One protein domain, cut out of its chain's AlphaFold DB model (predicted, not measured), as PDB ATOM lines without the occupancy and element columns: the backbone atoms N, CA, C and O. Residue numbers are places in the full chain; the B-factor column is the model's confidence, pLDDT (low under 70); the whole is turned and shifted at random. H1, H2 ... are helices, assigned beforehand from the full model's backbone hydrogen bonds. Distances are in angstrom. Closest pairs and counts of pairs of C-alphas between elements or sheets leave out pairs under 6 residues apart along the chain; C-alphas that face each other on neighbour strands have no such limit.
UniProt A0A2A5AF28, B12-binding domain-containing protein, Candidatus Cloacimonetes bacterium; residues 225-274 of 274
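This is residues 225 to 274 of the 274 residues of the protein "B12-binding domain-containing protein" of Candidatus Cloacimonetes bacterium (UniProt A0A2A5AF28). Three helices make a loose, open loop: H1 and H2 follow each other at a steep angle along one side, and H3 folds back over the opening, running opposite to both. The three helices come near one another at few places, and residues 225 to 230, of which 226 to 230 belong to H1, stick out at one end. The printed part has 50 residues with three named helices, H1, H2 and H3 in chain order, and no named strand; the class is all helix. The whole is loose, with a radius of gyration of the C-alphas of 12.8 A, and spans 41 by 20 by 10 A.

H1, residues 226 to 241, and H3, residues 257 to 272, are close but not clearly touching; their closest C-alphas, those of Leu 238 and Arg 271, are 7.9 A apart. They run opposite ways at a shallow tilt of 34.6 degrees, only just short of steep. H2, residues 244 to 253, is close to H3 but not clearly touching, with the closest C-alphas, those of Leu 251 and Leu 260, 7.5 A apart. H2 and H3 run opposite ways at a shallow tilt of 30 degrees. H1 and H2 are close but not clearly touching, with the closest C-alphas, those of Tyr 241 and Val 247, 7.0 A apart; they run the same way at a steep tilt of 64 degrees. In H1, H2 and H3 every backbone O i to N i+4 pair is within hydrogen-bond range.

H1 is 22.2 A long and begins at C-alpha 226 (71.148, 89.914, 89.593). H2 is 14.4 A long and begins at C-alpha 244 (99.003, 81.477, 85.652). H3 is 22.4 A long and ends at C-alpha 272 (85.268, 92.350, 77.056).

The two C-alphas farthest apart, those of Pro 225 and Lys 255, are 41.3 A apart. The printed part has no cut and ends at the chain's last residue, Gly 274. The links from H1 to H2 and from H2 to H3 are tight. Residues 243 to 249, of which 244 to 249 belong to H2, stand free. The mean pLDDT of the printed part is 84.4, and residues 273 to 274 are under 70.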
ATOM      1  N   PRO A 225      71.239  92.177  93.979       86.19
ATOM      2  CA  PRO A 225      70.725  92.262  92.615       86.19
ATOM      3  C   PRO A 225      71.366  91.234  91.675       86.19
ATOM      4  O   PRO A 225      72.516  90.833  91.864       86.19
ATOM      5  N   ASP A 226      70.647  90.846  90.617       81.12
ATOM      6  CA  ASP A 226      71.148  89.914  89.593       81.12
ATOM      7  C   ASP A 226      72.474  90.372  88.983       81.12
ATOM      8  O   ASP A 226      73.372  89.557  88.792       81.12
ATOM      9  N   GLU A 227      72.610  91.670  88.715       85.50
ATOM     10  CA  GLU A 227      73.816  92.268  88.133       85.50
ATOM     11  C   GLU A 227      75.045  92.063  89.025       85.50
ATOM     12  O   GLU A 227      76.120  91.708  88.543       85.50
ATOM     13  N   GLU A 228      74.878  92.223  90.337       89.44
ATOM     14  CA  GLU A 228      75.959  92.068  91.306       89.44
ATOM     15  C   GLU A 228      76.347  90.589  91.464       89.44
ATOM     16  O   GLU A 228      77.533  90.253  91.442       89.44
ATOM     17  N   ILE A 229      75.368  89.677  91.494       85.38
ATOM     18  CA  ILE A 229      75.644  88.230  91.483       85.38
ATOM     19  C   ILE A 229      76.374  87.831  90.202       85.38
ATOM     20  O   ILE A 229      77.369  87.108  90.257       85.38
ATOM     21  N   GLN A 230      75.914  88.306  89.043       85.00
ATOM     22  CA  GLN A 230      76.564  88.036  87.762       85.00
ATOM     23  C   GLN A 230      77.994  88.587  87.736       85.00
ATOM     24  O   GLN A 230      78.896  87.899  87.248       85.00
ATOM     25  N   ALA A 231      78.227  89.769  88.314       86.94
ATOM     26  CA  ALA A 231      79.559  90.345  88.457       86.94
ATOM     27  C   ALA A 231      80.469  89.462  89.326       86.94
ATOM     28  O   ALA A 231      81.581  89.141  88.898       86.94
ATOM     29  N   TYR A 232      79.992  88.987  90.482       90.00
ATOM     30  CA  TYR A 232      80.753  88.069  91.333       90.00
ATOM     31  C   TYR A 232      81.002  86.712  90.669       90.00
ATOM     32  O   TYR A 232      82.128  86.211  90.703       90.00
ATOM     33  N   CYS A 233      80.000  86.125  90.007       84.25
ATOM     34  CA  CYS A 233      80.168  84.887  89.244       84.25
ATOM     35  C   CYS A 233      81.217  85.055  88.138       84.25
ATOM     36  O   CYS A 233      82.084  84.192  87.976       84.25
ATOM     37  N   LYS A 234      81.182  86.177  87.408       85.19
ATOM     38  CA  LYS A 234      82.174  86.511  86.380       85.19
ATOM     39  C   LYS A 234      83.559  86.698  86.990       85.19
ATOM     40  O   LYS A 234      84.521  86.146  86.460       85.19
ATOM     41  N   GLN A 235      83.673  87.431  88.095       89.06
ATOM     42  CA  GLN A 235      84.941  87.631  88.791       89.06
ATOM     43  C   GLN A 235      85.540  86.289  89.228       89.06
ATOM     44  O   GLN A 235      86.673  85.991  88.857       89.06
ATOM     45  N   ALA A 236      84.768  85.445  89.915       85.38
ATOM     46  CA  ALA A 236      85.210  84.121  90.351       85.38
ATOM     47  C   ALA A 236      85.627  83.231  89.165       85.38
ATOM     48  O   ALA A 236      86.642  82.530  89.228       85.38
ATOM     49  N   TYR A 237      84.882  83.289  88.055       83.31
ATOM     50  CA  TYR A 237      85.222  82.582  86.822       83.31
ATOM     51  C   TYR A 237      86.565  83.065  86.248       83.31
ATOM     52  O   TYR A 237      87.456  82.253  85.984       83.31
ATOM     53  N   LEU A 238      86.752  84.381  86.094       86.69
ATOM     54  CA  LEU A 238      87.997  84.961  85.584       86.69
ATOM     55  C   LEU A 238      89.180  84.629  86.504       86.69
ATOM     56  O   LEU A 238      90.205  84.142  86.029       86.69
ATOM     57  N   GLU A 239      89.026  84.794  87.816       87.25
ATOM     58  CA  GLU A 239      90.046  84.455  88.816       87.25
ATOM     59  C   GLU A 239      90.431  82.974  88.817       87.25
ATOM     60  O   GLU A 239      91.541  82.626  89.225       87.25
ATOM     61  N   PHE A 240      89.542  82.079  88.385       84.56
ATOM     62  CA  PHE A 240      89.845  80.660  88.241       84.56
ATOM     63  C   PHE A 240      90.579  80.351  86.931       84.56
ATOM     64  O   PHE A 240      91.655  79.745  86.951       84.56
ATOM     65  N   TYR A 241      90.025  80.775  85.792       82.25
ATOM     66  CA  TYR A 241      90.545  80.409  84.469       82.25
ATOM     67  C   TYR A 241      91.811  81.181  84.070       82.25
ATOM     68  O   TYR A 241      92.616  80.660  83.298       82.25
ATOM     69  N   TYR A 242      92.041  82.375  84.626       85.44
ATOM     70  CA  TYR A 242      93.247  83.174  84.360       85.44
ATOM     71  C   TYR A 242      94.411  82.877  85.313       85.44
ATOM     72  O   TYR A 242      95.451  83.533  85.231       85.44
ATOM     73  N   ARG A 243      94.296  81.878  86.201       91.00
ATOM     74  CA  ARG A 243      95.409  81.484  87.083       91.00
ATOM     75  C   ARG A 243      96.630  81.125  86.234       91.00
ATOM     76  O   ARG A 243      96.503  80.237  85.388       91.00
ATOM     77  N   PRO A 244      97.822  81.703  86.490       89.19
ATOM     78  CA  PRO A 244      99.003  81.477  85.652       89.19
ATOM     79  C   PRO A 244      99.311  79.994  85.418       89.19
ATOM     80  O   PRO A 244      99.567  79.575  84.294       89.19
ATOM     81  N   ASN A 245      99.184  79.168  86.462       89.38
ATOM     82  CA  ASN A 245      99.386  77.722  86.370       89.38
ATOM     83  C   ASN A 245      98.310  77.015  85.520       89.38
ATOM     84  O   ASN A 245      98.620  76.080  84.786       89.38
ATOM     85  N   TYR A 246      97.046  77.449  85.599       84.50
ATOM     86  CA  TYR A 246      95.971  76.900  84.767       84.50
ATOM     87  C   TYR A 246      96.196  77.256  83.296       84.50
ATOM     88  O   TYR A 246      96.170  76.367  82.449       84.50
ATOM     89  N   VAL A 247      96.496  78.528  83.006       86.94
ATOM     90  CA  VAL A 247      96.789  79.018  81.650       86.94
ATOM     91  C   VAL A 247      97.995  78.294  81.061       86.94
ATOM     92  O   VAL A 247      97.911  77.780  79.951       86.94
ATOM     93  N   PHE A 248      99.090  78.169  81.816       88.00
ATOM     94  CA  PHE A 248     100.283  77.453  81.364       88.00
ATOM     95  C   PHE A 248      99.982  75.984  81.036       88.00
ATOM     96  O   PHE A 248     100.311  75.504  79.951       88.00
ATOM     97  N   LYS A 249      99.273  75.274  81.926       86.31
ATOM     98  CA  LYS A 249      98.837  73.890  81.675       86.31
ATOM     99  C   LYS A 249      97.887  73.779  80.485       86.31
ATOM    100  O   LYS A 249      97.945  72.784  79.769       86.31
ATOM    101  N   ALA A 250      97.007  74.757  80.285       83.56
ATOM    102  CA  ALA A 250      96.104  74.792  79.145       83.56
ATOM    103  C   ALA A 250      96.885  74.972  77.836       83.56
ATOM    104  O   ALA A 250      96.675  74.190  76.915       83.56
ATOM    105  N   LEU A 251      97.840  75.908  77.784       86.81
ATOM    106  CA  LEU A 251      98.701  76.138  76.616       86.81
ATOM    107  C   LEU A 251      99.504  74.888  76.232       86.81
ATOM    108  O   LEU A 251      99.570  74.558  75.052       86.81
ATOM    109  N   LEU A 252     100.033  74.145  77.210       88.38
ATOM    110  CA  LEU A 252     100.740  72.878  76.967       88.38
ATOM    111  C   LEU A 252      99.851  71.759  76.396       88.38
ATOM    112  O   LEU A 252     100.370  70.783  75.857       88.38
ATOM    113  N   ARG A 253      98.524  71.856  76.536       85.12
ATOM    114  CA  ARG A 253      97.566  70.851  76.037       85.12
ATOM    115  C   ARG A 253      97.038  71.155  74.641       85.12
ATOM    116  O   ARG A 253      96.471  70.256  74.022       85.12
ATOM    117  N   VAL A 254      97.184  72.392  74.170       88.06
ATOM    118  CA  VAL A 254      96.686  72.806  72.857       88.06
ATOM    119  C   VAL A 254      97.478  72.089  71.767       88.06
ATOM    120  O   VAL A 254      98.706  72.166  71.729       88.06
ATOM    121  N   LYS A 255      96.777  71.393  70.866       87.75
ATOM    122  CA  LYS A 255      97.416  70.568  69.823       87.75
ATOM    123  C   LYS A 255      97.546  71.284  68.481       87.75
ATOM    124  O   LYS A 255      98.202  70.772  67.579       87.75
ATOM    125  N   SER A 256      96.900  72.441  68.322       91.94
ATOM    126  CA  SER A 256      96.881  73.176  67.057       91.94
ATOM    127  C   SER A 256      96.808  74.690  67.244       91.94
ATOM    128  O   SER A 256      96.234  75.205  68.203       91.94
ATOM    129  N   PHE A 257      97.348  75.421  66.271       85.19
ATOM    130  CA  PHE A 257      97.305  76.882  66.263       85.19
ATOM    131  C   PHE A 257      95.870  77.432  66.160       85.19
ATOM    132  O   PHE A 257      95.545  78.443  66.775       85.19
ATOM    133  N   SER A 258      94.975  76.747  65.443       86.19
ATOM    134  CA  SER A 258      93.560  77.135  65.351       86.19
ATOM    135  C   SER A 258      92.835  77.011  66.697       86.19
ATOM    136  O   SER A 258      92.069  77.900  67.073       86.19
ATOM    137  N   GLU A 259      93.110  75.950  67.457       85.75
ATOM    138  CA  GLU A 259      92.594  75.756  68.815       85.75
ATOM    139  C   GLU A 259      93.135  76.812  69.790       85.75
ATOM    140  O   GLU A 259      92.372  77.336  70.611       85.75
ATOM    141  N   LEU A 260      94.414  77.189  69.652       87.44
ATOM    142  CA  LEU A 260      95.014  78.288  70.411       87.44
ATOM    143  C   LEU A 260      94.277  79.601  70.133       87.44
ATOM    144  O   LEU A 260      93.798  80.249  71.062       87.44
ATOM    145  N   MET A 261      94.126  79.961  68.857       88.06
ATOM    146  CA  MET A 261      93.465  81.204  68.452       88.06
ATOM    147  C   MET A 261      92.001  81.253  68.897       88.06
ATOM    148  O   MET A 261      91.529  82.303  69.337       88.06
ATOM    149  N   ARG A 262      91.285  80.120  68.859       84.38
ATOM    150  CA  ARG A 262      89.919  80.021  69.397       84.38
ATOM    151  C   ARG A 262      89.890  80.267  70.905       84.38
ATOM    152  O   ARG A 262      89.058  81.037  71.372       84.38
ATOM    153  N   SER A 263      90.801  79.646  71.650       83.06
ATOM    154  CA  SER A 263      90.878  79.785  73.111       83.06
ATOM    155  C   SER A 263      91.225  81.217  73.525       83.06
ATOM    156  O   SER A 263      90.595  81.773  74.421       83.06
ATOM    157  N   VAL A 264      92.164  81.848  72.814       84.94
ATOM    158  CA  VAL A 264      92.531  83.258  73.002       84.94
ATOM    159  C   VAL A 264      91.344  84.175  72.703       84.94
ATOM    160  O   VAL A 264      91.032  85.048  73.510       84.94
ATOM    161  N   LYS A 265      90.629  83.952  71.592       87.00
ATOM    162  CA  LYS A 265      89.436  84.738  71.237       87.00
ATOM    163  C   LYS A 265      88.351  84.650  72.312       87.00
ATOM    164  O   LYS A 265      87.811  85.681  72.699       87.00
ATOM    165  N   VAL A 266      88.064  83.445  72.809       83.69
ATOM    166  CA  VAL A 266      87.082  83.227  73.884       83.69
ATOM    167  C   VAL A 266      87.517  83.935  75.169       83.69
ATOM    168  O   VAL A 266      86.710  84.637  75.767       83.69
ATOM    169  N   ALA A 267      88.795  83.838  75.550       84.50
ATOM    170  CA  ALA A 267      89.327  84.550  76.709       84.50
ATOM    171  C   ALA A 267      89.146  86.077  76.567       84.50
ATOM    172  O   ALA A 267      88.620  86.737  77.461       84.50
ATOM    173  N   PHE A 268      89.498  86.655  75.414       84.12
ATOM    174  CA  PHE A 268      89.278  88.086  75.171       84.12
ATOM    175  C   PHE A 268      87.795  88.475  75.229       84.12
ATOM    176  O   PHE A 268      87.466  89.460  75.888       84.12
ATOM    177  N   GLN A 269      86.904  87.683  74.623       83.94
ATOM    178  CA  GLN A 269      85.455  87.914  74.664       83.94
ATOM    179  C   GLN A 269      84.887  87.849  76.086       83.94
ATOM    180  O   GLN A 269      84.065  88.685  76.461       83.94
ATOM    181  N   MET A 270      85.347  86.904  76.907       79.25
ATOM    182  CA  MET A 270      84.934  86.783  78.310       79.25
ATOM    183  C   MET A 270      85.351  88.000  79.146       79.25
ATOM    184  O   MET A 270      84.635  88.400  80.063       79.25
ATOM    185  N   ARG A 271      86.487  88.625  78.812       77.25
ATOM    186  CA  ARG A 271      86.949  89.850  79.473       77.25
ATOM    187  C   ARG A 271      86.207  91.098  78.983       77.25
ATOM    188  O   ARG A 271      85.946  91.981  79.794       77.25
ATOM    189  N   SER A 272      85.867  91.166  77.693       71.94
ATOM    190  CA  SER A 272      85.268  92.350  77.056       71.94
ATOM    191  C   SER A 272      83.742  92.424  77.123       71.94
ATOM    192  O   SER A 272      83.196  93.495  76.889       71.94
ATOM    193  N   SER A 273      83.050  91.315  77.393       61.38
ATOM    194  CA  SER A 273      81.589  91.301  77.568       61.38
ATOM    195  C   SER A 273      81.256  91.870  78.949       61.38
ATOM    196  O   SER A 273      81.188  91.116  79.922       61.38
ATOM    197  N   GLY A 274      81.228  93.198  79.060       52.94
ATOM    198  CA  GLY A 274      80.780  93.966  80.222       52.94
ATOM    199  C   GLY A 274      79.407  94.550  79.961       52.94
ATOM    200  O   GLY A 274      79.196  94.999  78.812       52.94
TER     201      GLY A 274